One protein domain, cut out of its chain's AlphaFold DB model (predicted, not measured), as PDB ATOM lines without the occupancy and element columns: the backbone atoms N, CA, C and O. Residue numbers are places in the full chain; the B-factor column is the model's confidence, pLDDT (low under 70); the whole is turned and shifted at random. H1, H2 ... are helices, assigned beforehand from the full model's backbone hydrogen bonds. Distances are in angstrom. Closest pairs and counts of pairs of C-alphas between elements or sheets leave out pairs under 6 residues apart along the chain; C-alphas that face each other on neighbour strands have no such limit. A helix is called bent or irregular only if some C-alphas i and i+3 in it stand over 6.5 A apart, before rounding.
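Overview. This is residues 26 to 98 of the 112 residues of an uncharacterized protein of viral metagenome (UniProt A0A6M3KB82). The longest helix, H3, runs through the middle of a compact cluster of helices, with H1 and H5 packing across it on opposite sides. Short H4 makes a corner at the last residues of H3, short H2 sits out toward the first residues of H3, and the unnamed residues after H5 fold back. The printed part has 73 residues with five named helices in the order H1, H2, H3, H4, H5 and no named strand; its class is all helix. The radius of gyration of the C-alphas is 11.5 A, and the spans are 29 by 25 by 21 A.

Arrangement. H3, residues 55 to 68, is the hub, touching three helices. H1, residues 30 to 38, touches it at 71 degrees, only just about perpendicular; the closest C-alphas, of Ala 30 and Ala 61, are 4.6 A apart. H5, residues 78 to 89, touches H3 at a steep tilt of 55 degrees, opposite ways, closest at the C-alphas of Ala 66 and Leu 81, 6.4 A. H4, residues 71 to 76, and H3 touch only at the corner, through residues 65 to 68 of H3; the closest C-alphas, of Ala 66 and Arg 74, are 4.4 A apart. H2, residues 43 to 49, is close to H3 but not clearly touching, with the C-alphas of Ile 43 and Arg 55 closest at 6.6 A. H1 and H5 are apart. Every O i to N i+4 pair is within hydrogen-bond range in H1, H2, H3 and H4, but 4 of 8 are in H5.

Along the chain. H3 is 19.9 A long from C-alpha 55 at (116.425, 42.866, 183.700) to C-alpha 68 at (104.810, 57.496, 176.747). H5 is 16.7 A long, ends at C-alpha 89 at (118.344, 57.514, 184.652), and is only just irregular, with C-alphas 83 and 86 6.55 A apart. H1 is 12.0 A long, H2 10.0 A and H4 8.8 A.

Size, cuts and confidence. The two C-alphas farthest apart, of Ser 51 and Arg 71, are 30.3 A apart. The printed part has no cut, the four links between helices are tight, and no printed residue is under 70 in pLDDT.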
ATOM      1  N   HIS A  26     117.032  44.710 169.783       88.62
ATOM      2  CA  HIS A  26     115.969  43.734 169.600       88.62
ATOM      3  C   HIS A  26     114.905  44.253 168.629       88.62
ATOM      4  O   HIS A  26     114.600  45.437 168.540       88.62
ATOM      5  N   ARG A  27     114.258  43.332 167.909       92.44
ATOM      6  CA  ARG A  27     113.071  43.636 167.082       92.44
ATOM      7  C   ARG A  27     111.761  43.494 167.864       92.44
ATOM      8  O   ARG A  27     110.704  43.258 167.272       92.44
ATOM      9  N   ILE A  28     111.856  43.576 169.188       95.69
ATOM     10  CA  ILE A  28     110.751  43.423 170.129       95.69
ATOM     11  C   ILE A  28     110.305  44.820 170.525       95.69
ATOM     12  O   ILE A  28     111.115  45.628 170.978       95.69
ATOM     13  N   THR A  29     109.023  45.106 170.339       97.62
ATOM     14  CA  THR A  29     108.483  46.418 170.686       97.62
ATOM     15  C   THR A  29     108.442  46.595 172.201       97.62
ATOM     16  O   THR A  29     108.251  45.629 172.947       97.62
ATOM     17  N   ALA A  30     108.583  47.837 172.662       98.00
ATOM     18  CA  ALA A  30     108.469  48.181 174.077       98.00
ATOM     19  C   ALA A  30     107.116  47.725 174.652       98.00
ATOM     20  O   ALA A  30     107.058  47.170 175.745       98.00
ATOM     21  N   GLU A  31     106.041  47.886 173.874       98.25
ATOM     22  CA  GLU A  31     104.698  47.452 174.259       98.25
ATOM     23  C   GLU A  31     104.580  45.932 174.397       98.25
ATOM     24  O   GLU A  31     103.980  45.458 175.358       98.25
ATOM     25  N   HIS A  32     105.168  45.159 173.479       98.12
ATOM     26  CA  HIS A  32     105.135  43.702 173.586       98.12
ATOM     27  C   HIS A  32     105.867  43.227 174.844       98.12
ATOM     28  O   HIS A  32     105.338  42.401 175.581       98.12
ATOM     29  N   MET A  33     107.047  43.787 175.126       98.25
ATOM     30  CA  MET A  33     107.801  43.442 176.332       98.25
ATOM     31  C   MET A  33     107.055  43.844 177.614       98.25
ATOM     32  O   MET A  33     106.963  43.054 178.550       98.25
ATOM     33  N   ALA A  34     106.458  45.038 177.632       98.19
ATOM     34  CA  ALA A  34     105.615  45.490 178.734       98.19
ATOM     35  C   ALA A  34     104.413  44.560 178.967       98.19
ATOM     36  O   ALA A  34     104.084  44.263 180.112       98.19
ATOM     37  N   LEU A  35     103.782  44.066 177.898       98.19
ATOM     38  CA  LEU A  35     102.673  43.118 177.985       98.19
ATOM     39  C   LEU A  35     103.105  41.758 178.538       98.19
ATOM     40  O   LEU A  35     102.419  41.219 179.400       98.19
ATOM     41  N   VAL A  36     104.236  41.225 178.073       98.06
ATOM     42  CA  VAL A  36     104.803  39.968 178.585       98.06
ATOM     43  C   VAL A  36     105.073  40.077 180.086       98.06
ATOM     44  O   VAL A  36     104.622  39.221 180.845       98.06
ATOM     45  N   TRP A  37     105.724  41.160 180.527       98.00
ATOM     46  CA  TRP A  37     105.959  41.403 181.951       98.00
ATOM     47  C   TRP A  37     104.651  41.545 182.739       98.00
ATOM     48  O   TRP A  37     104.468  40.888 183.762       98.00
ATOM     49  N   TRP A  38     103.724  42.373 182.251       97.69
ATOM     50  CA  TRP A  38     102.438  42.623 182.902       97.69
ATOM     51  C   TRP A  38     101.630  41.344 183.130       97.69
ATOM     52  O   TRP A  38     101.008  41.190 184.177       97.69
ATOM     53  N   ASN A  39     101.675  40.416 182.175       97.19
ATOM     54  CA  ASN A  39     100.966  39.140 182.246       97.19
ATOM     55  C   ASN A  39     101.591  38.137 183.232       97.19
ATOM     56  O   ASN A  39     101.095  37.018 183.338       97.19
ATOM     57  N   GLY A  40     102.648  38.516 183.954       97.06
ATOM     58  CA  GLY A  40     103.232  37.692 185.008       97.06
ATOM     59  C   GLY A  40     104.460  36.893 184.585       97.06
ATOM     60  O   GLY A  40     104.929  36.055 185.353       97.06
ATOM     61  N   GLU A  41     104.995  37.114 183.379       97.69
ATOM     62  CA  GLU A  41     106.144  36.336 182.923       97.69
ATOM     63  C   GLU A  41     107.381  36.631 183.778       97.69
ATOM     64  O   GLU A  41     107.717  37.786 184.065       97.69
ATOM     65  N   SER A  42     108.084  35.575 184.186       96.69
ATOM     66  CA  SER A  42     109.261  35.736 185.038       96.69
ATOM     67  C   SER A  42     110.455  36.248 184.232       96.69
ATOM     68  O   SER A  42     110.639  35.892 183.065       96.69
ATOM     69  N   ILE A  43     111.344  37.016 184.873       95.75
ATOM     70  CA  ILE A  43     112.534  37.538 184.185       95.75
ATOM     71  C   ILE A  43     113.398  36.416 183.591       95.75
ATOM     72  O   ILE A  43     113.888  36.545 182.478       95.75
ATOM     73  N   ARG A  44     113.505  35.277 184.289       96.00
ATOM     74  CA  ARG A  44     114.269  34.112 183.820       96.00
ATOM     75  C   ARG A  44     113.714  33.552 182.513       96.00
ATOM     76  O   ARG A  44     114.487  33.182 181.636       96.00
ATOM     77  N   VAL A  45     112.390  33.500 182.377       97.25
ATOM     78  CA  VAL A  45     111.747  33.015 181.149       97.25
ATOM     79  C   VAL A  45     111.955  34.012 180.013       97.25
ATOM     80  O   VAL A  45     112.342  33.604 178.918       97.25
ATOM     81  N   ILE A  46     111.810  35.314 180.277       96.31
ATOM     82  CA  ILE A  46     112.097  36.371 179.294       96.31
ATOM     83  C   ILE A  46     113.544  36.261 178.783       96.31
ATOM     84  O   ILE A  46     113.774  36.227 177.575       96.31
ATOM     85  N   GLU A  47     114.514  36.148 179.690       94.88
ATOM     86  CA  GLU A  47     115.936  36.001 179.353       94.88
ATOM     87  C   GLU A  47     116.215  34.724 178.545       94.88
ATOM     88  O   GLU A  47     117.052  34.732 177.641       94.88
ATOM     89  N   SER A  48     115.489  33.634 178.822       95.50
ATOM     90  CA  SER A  48     115.623  32.377 178.075       95.50
ATOM     91  C   SER A  48     115.021  32.434 176.666       95.50
ATOM     92  O   SER A  48     115.570  31.839 175.740       95.50
ATOM     93  N   ASN A  49     113.927  33.179 176.487       95.88
ATOM     94  CA  ASN A  49     113.210  33.274 175.215       95.88
ATOM     95  C   ASN A  49     113.874  34.254 174.241       95.88
ATOM     96  O   ASN A  49     113.772  34.086 173.024       95.88
ATOM     97  N   TRP A  50     114.565  35.275 174.757       94.62
ATOM     98  CA  TRP A  50     115.200  36.308 173.943       94.62
ATOM     99  C   TRP A  50     116.646  36.548 174.372       94.62
ATOM    100  O   TRP A  50     116.925  37.277 175.320       94.62
ATOM    101  N   SER A  51     117.585  35.984 173.609       91.12
ATOM    102  CA  SER A  51     119.022  36.174 173.834       91.12
ATOM    103  C   SER A  51     119.395  37.658 173.865       91.12
ATOM    104  O   SER A  51     119.147  38.377 172.899       91.12
ATOM    105  N   GLY A  52     120.044  38.094 174.947       88.31
ATOM    106  CA  GLY A  52     120.467  39.483 175.162       88.31
ATOM    107  C   GLY A  52     119.440  40.338 175.906       88.31
ATOM    108  O   GLY A  52     119.810  41.374 176.453       88.31
ATOM    109  N   MET A  53     118.189  39.875 176.006       93.75
ATOM    110  CA  MET A  53     117.220  40.470 176.914       93.75
ATOM    111  C   MET A  53     117.674  40.204 178.345       93.75
ATOM    112  O   MET A  53     118.155  39.116 178.653       93.75
ATOM    113  N   ASN A  54     117.548  41.203 179.206       94.12
ATOM    114  CA  ASN A  54     117.878  41.100 180.619       94.12
ATOM    115  C   ASN A  54     116.954  42.005 181.438       94.12
ATOM    116  O   ASN A  54     116.160  42.773 180.885       94.12
ATOM    117  N   ARG A  55     117.104  41.960 182.763       94.94
ATOM    118  CA  ARG A  55     116.425  42.866 183.700       94.94
ATOM    119  C   ARG A  55     116.369  44.332 183.240       94.94
ATOM    120  O   ARG A  55     115.292  44.923 183.237       94.94
ATOM    121  N   GLY A  56     117.509  44.927 182.896       95.44
ATOM    122  CA  GLY A  56     117.598  46.340 182.525       95.44
ATOM    123  C   GLY A  56     116.808  46.662 181.257       95.44
ATOM    124  O   GLY A  56     116.089  47.658 181.215       95.44
ATOM    125  N   ALA A  57     116.864  45.782 180.260       95.56
ATOM    126  CA  ALA A  57     116.096  45.912 179.027       95.56
ATOM    127  C   ALA A  57     114.574  45.860 179.278       95.56
ATOM    128  O   ALA A  57     113.830  46.692 178.753       95.56
ATOM    129  N   VAL A  58     114.118  44.946 180.144       96.94
ATOM    130  CA  VAL A  58     112.704  44.854 180.554       96.94
ATOM    131  C   VAL A  58     112.264  46.113 181.301       96.94
ATOM    132  O   VAL A  58     111.220  46.684 180.979       96.94
ATOM    133  N   LEU A  59     113.068  46.586 182.256       97.31
ATOM    134  CA  LEU A  59     112.781  47.800 183.022       97.31
ATOM    135  C   LEU A  59     112.637  49.032 182.122       97.31
ATOM    136  O   LEU A  59     111.675  49.783 182.259       97.31
ATOM    137  N   VAL A  60     113.563  49.224 181.181       96.56
ATOM    138  CA  VAL A  60     113.539  50.363 180.251       96.56
ATOM    139  C   VAL A  60     112.327  50.298 179.317       96.56
ATOM    140  O   VAL A  60     111.688  51.324 179.074       96.56
ATOM    141  N   ALA A  61     111.955  49.104 178.845       97.75
ATOM    142  CA  ALA A  61     110.740  48.913 178.057       97.75
ATOM    143  C   ALA A  61     109.478  49.290 178.850       97.75
ATOM    144  O   ALA A  61     108.627  50.036 178.356       97.75
ATOM    145  N   CYS A  62     109.378  48.830 180.101       98.06
ATOM    146  CA  CYS A  62     108.243  49.137 180.969       98.06
ATOM    147  C   CYS A  62     108.181  50.627 181.325       98.06
ATOM    148  O   CYS A  62     107.110  51.229 181.269       98.06
ATOM    149  N   TRP A  63     109.328  51.250 181.607       97.88
ATOM    150  CA  TRP A  63     109.442  52.687 181.871       97.88
ATOM    151  C   TRP A  63     108.941  53.513 180.692       97.88
ATOM    152  O   TRP A  63     108.127  54.421 180.869       97.88
ATOM    153  N   TYR A  64     109.349  53.151 179.475       97.94
ATOM    154  CA  TYR A  64     108.889  53.830 178.271       97.94
ATOM    155  C   TYR A  64     107.366  53.754 178.133       97.94
ATOM    156  O   TYR A  64     106.720  54.764 177.860       97.94
ATOM    157  N   MET A  65     106.767  52.585 178.375       98.38
ATOM    158  CA  MET A  65     105.312  52.426 178.310       98.38
ATOM    159  C   MET A  65     104.587  53.160 179.446       98.38
ATOM    160  O   MET A  65     103.537  53.759 179.206       98.38
ATOM    161  N   ALA A  66     105.156  53.193 180.652       97.94
ATOM    162  CA  ALA A  66     104.622  53.965 181.773       97.94
ATOM    163  C   ALA A  66     104.662  55.481 181.521       97.94
ATOM    164  O   ALA A  66     103.798  56.208 182.009       97.94
ATOM    165  N   ARG A  67     105.644  55.975 180.753       97.81
ATOM    166  CA  ARG A  67     105.812  57.405 180.454       97.81
ATOM    167  C   ARG A  67     105.062  57.850 179.196       97.81
ATOM    168  O   ARG A  67     104.340  58.847 179.227       97.81
ATOM    169  N   TYR A  68     105.228  57.112 178.102       97.81
ATOM    170  CA  TYR A  68     104.810  57.496 176.747       97.81
ATOM    171  C   TYR A  68     103.758  56.568 176.132       97.81
ATOM    172  O   TYR A  68     103.237  56.862 175.057       97.81
ATOM    173  N   GLY A  69     103.438  55.450 176.785       97.44
ATOM    174  CA  GLY A  69     102.444  54.500 176.301       97.44
ATOM    175  C   GLY A  69     101.003  55.012 176.378       97.44
ATOM    176  O   GLY A  69     100.704  56.158 176.732       97.44
ATOM    177  N   THR A  70     100.067  54.118 176.060       97.75
ATOM    178  CA  THR A  70      98.626  54.396 176.140       97.75
ATOM    179  C   THR A  70      98.190  54.764 177.566       97.75
ATOM    180  O   THR A  70      98.885  54.511 178.550       97.75
ATOM    181  N   ARG A  71      96.993  55.352 177.713       97.75
ATOM    182  CA  ARG A  71      96.429  55.714 179.031       97.75
ATOM    183  C   ARG A  71      96.409  54.534 180.014       97.75
ATOM    184  O   ARG A  71      96.611  54.749 181.203       97.75
ATOM    185  N   MET A  72      96.182  53.320 179.515       96.88
ATOM    186  CA  MET A  72      96.185  52.094 180.313       96.88
ATOM    187  C   MET A  72      97.546  51.856 180.979       96.88
ATOM    188  O   MET A  72      97.602  51.720 182.196       96.88
ATOM    189  N   TRP A  73      98.636  51.874 180.206       97.69
ATOM    190  CA  TRP A  73      99.992  51.654 180.724       97.69
ATOM    191  C   TRP A  73     100.415  52.724 181.722       97.69
ATOM    192  O   TRP A  73     100.903  52.414 182.806       97.69
ATOM    193  N   ARG A  74     100.138  53.988 181.388       97.50
ATOM    194  CA  ARG A  74     100.438  55.116 182.272       97.50
ATOM    195  C   ARG A  74      99.683  55.036 183.600       97.50
ATOM    196  O   ARG A  74     100.203  55.501 184.601       97.50
ATOM    197  N   LYS A  75      98.469  54.467 183.616       95.81
ATOM    198  CA  LYS A  75      97.698  54.250 184.850       95.81
ATOM    199  C   LYS A  75      98.299  53.121 185.692       95.81
ATOM    200  O   LYS A  75      98.577  53.365 186.857       95.81
ATOM    201  N   ARG A  76      98.522  51.940 185.098       95.12
ATOM    202  CA  ARG A  76      99.041  50.737 185.789       95.12
ATOM    203  C   ARG A  76     100.342  50.993 186.538       95.12
ATOM    204  O   ARG A  76     100.563  50.487 187.626       95.12
ATOM    205  N   TRP A  77     101.221  51.788 185.939       97.38
ATOM    206  CA  TRP A  77     102.584  51.968 186.431       97.38
ATOM    207  C   TRP A  77     102.889  53.393 186.874       97.38
ATOM    208  O   TRP A  77     104.057  53.763 186.961       97.38
ATOM    209  N   LYS A  78     101.861  54.202 187.157       95.62
ATOM    210  CA  LYS A  78     102.033  55.606 187.551       95.62
ATOM    211  C   LYS A  78     102.942  55.751 188.774       95.62
ATOM    212  O   LYS A  78     103.879  56.545 188.744       95.62
ATOM    213  N   ASP A  79     102.666  54.977 189.817       95.50
ATOM    214  CA  ASP A  79     103.360  55.110 191.100       95.50
ATOM    215  C   ASP A  79     104.744  54.460 191.042       95.50
ATOM    216  O   ASP A  79     105.731  55.041 191.496       95.50
ATOM    217  N   TRP A  80     104.852  53.314 190.361       96.81
ATOM    218  CA  TRP A  80     106.143  52.696 190.067       96.81
ATOM    219  C   TRP A  80     107.064  53.627 189.269       96.81
ATOM    220  O   TRP A  80     108.242  53.746 189.600       96.81
ATOM    221  N   LEU A  81     106.543  54.318 188.248       96.81
ATOM    222  CA  LEU A  81     107.327  55.213 187.395       96.81
ATOM    223  C   LEU A  81     108.034  56.293 188.217       96.81
ATOM    224  O   LEU A  81     109.199  56.577 187.952       96.81
ATOM    225  N   TYR A  82     107.359  56.857 189.219       93.75
ATOM    226  CA  TYR A  82     107.930  57.894 190.080       93.75
ATOM    227  C   TYR A  82     109.183  57.408 190.826       93.75
ATOM    228  O   TYR A  82     110.168  58.135 190.934       93.75
ATOM    229  N   VAL A  83     109.174  56.154 191.287       92.75
ATOM    230  CA  VAL A  83     110.316  55.528 191.970       92.75
ATOM    231  C   VAL A  83     111.396  55.106 190.966       92.75
ATOM    232  O   VAL A  83     112.585  55.336 191.183       92.75
ATOM    233  N   ALA A  84     110.990  54.504 189.848       93.56
ATOM    234  CA  ALA A  84     111.896  53.912 188.871       93.56
ATOM    235  C   ALA A  84     112.659  54.951 188.034       93.56
ATOM    236  O   ALA A  84     113.811  54.715 187.679       93.56
ATOM    237  N   GLU A  85     112.050  56.100 187.719       92.56
ATOM    238  CA  GLU A  85     112.613  57.104 186.801       92.56
ATOM    239  C   GLU A  85     114.017  57.564 187.227       92.56
ATOM    240  O   GLU A  85     114.922  57.634 186.394       92.56
ATOM    241  N   THR A  86     114.233  57.777 188.528       90.38
ATOM    242  CA  THR A  86     115.542  58.192 189.061       90.38
ATOM    243  C   THR A  86     116.589  57.085 188.926       90.38
ATOM    244  O   THR A  86     117.688  57.325 188.426       90.38
ATOM    245  N   GLU A  87     116.263  55.857 189.337       91.44
ATOM    246  CA  GLU A  87     117.202  54.729 189.295       91.44
ATOM    247  C   GLU A  87     117.584  54.365 187.852       91.44
ATOM    248  O   GLU A  87     118.760  54.141 187.549       91.44
ATOM    249  N   LEU A  88     116.613  54.381 186.933       92.06
ATOM    250  CA  LEU A  88     116.839  54.085 185.519       92.06
ATOM    251  C   LEU A  88     117.685  55.152 184.827       92.06
ATOM    252  O   LEU A  88     118.557  54.801 184.029       92.06
ATOM    253  N   TRP A  89     117.506  56.431 185.175       87.94
ATOM    254  CA  TRP A  89     118.344  57.514 184.652       87.94
ATOM    255  C   TRP A  89     119.828  57.310 184.985       87.94
ATOM    256  O   TRP A  89     120.699  57.486 184.131       87.94
ATOM    257  N   TYR A  90     120.127  56.851 186.203       88.69
ATOM    258  CA  TYR A  90     121.490  56.522 186.632       88.69
ATOM    259  C   TYR A  90     121.943  55.108 186.237       88.69
ATOM    260  O   TYR A  90     123.003  54.665 186.681       88.69
ATOM    261  N   SER A  91     121.178  54.404 185.391       88.25
ATOM    262  CA  SER A  91     121.461  53.028 184.947       88.25
ATOM    263  C   SER A  91     121.625  52.035 186.109       88.25
ATOM    264  O   SER A  91     122.370  51.059 186.010       88.25
ATOM    265  N   ARG A  92     120.933  52.276 187.229       91.06
ATOM    266  CA  ARG A  92     120.959  51.423 188.424       91.06
ATOM    267  C   ARG A  92     119.871  50.350 188.342       91.06
ATOM    268  O   ARG A  92     118.912  50.321 189.107       91.06
ATOM    269  N   TYR A  93     120.002  49.465 187.357       92.56
ATOM    270  CA  TYR A  93     118.974  48.462 187.052       92.56
ATOM    271  C   TYR A  93     118.772  47.429 188.172       92.56
ATOM    272  O   TYR A  93     117.658  46.942 188.361       92.56
ATOM    273  N   ASP A  94     119.827  47.108 188.923       92.44
ATOM    274  CA  ASP A  94     119.778  46.111 189.999       92.44
ATOM    275  C   ASP A  94     119.006  46.609 191.234       92.44
ATOM    276  O   ASP A  94     118.382  45.811 191.927       92.44
ATOM    277  N   THR A  95     119.021  47.921 191.495       92.50
ATOM    278  CA  THR A  95     118.328  48.556 192.632       92.50
ATOM    279  C   THR A  95     116.953  49.097 192.264       92.50
ATOM    280  O   THR A  95     116.099  49.232 193.138       92.50
ATOM    281  N   CYS A  96     116.709  49.387 190.984       94.75
ATOM    282  CA  CYS A  96     115.389  49.772 190.503       94.75
ATOM    283  C   CYS A  96     114.381  48.643 190.780       94.75
ATOM    284  O   CYS A  96     114.622  47.517 190.336       94.75
ATOM    285  N   PRO A  97     113.238  48.897 191.441       96.00
ATOM    286  CA  PRO A  97     112.210  47.878 191.632       96.00
ATOM    287  C   PRO A  97     111.610  47.448 190.288       96.00
ATOM    288  O   PRO A  97     111.559  48.236 189.337       96.00
ATOM    289  N   MET A  98     111.136  46.201 190.197       96.56
ATOM    290  CA  MET A  98     110.322  45.801 189.043       96.56
ATOM    291  C   MET A  98     108.965  46.514 189.054       96.56
ATOM    292  O   MET A  98     108.452  46.794 190.138       96.56
TER     293      MET A  98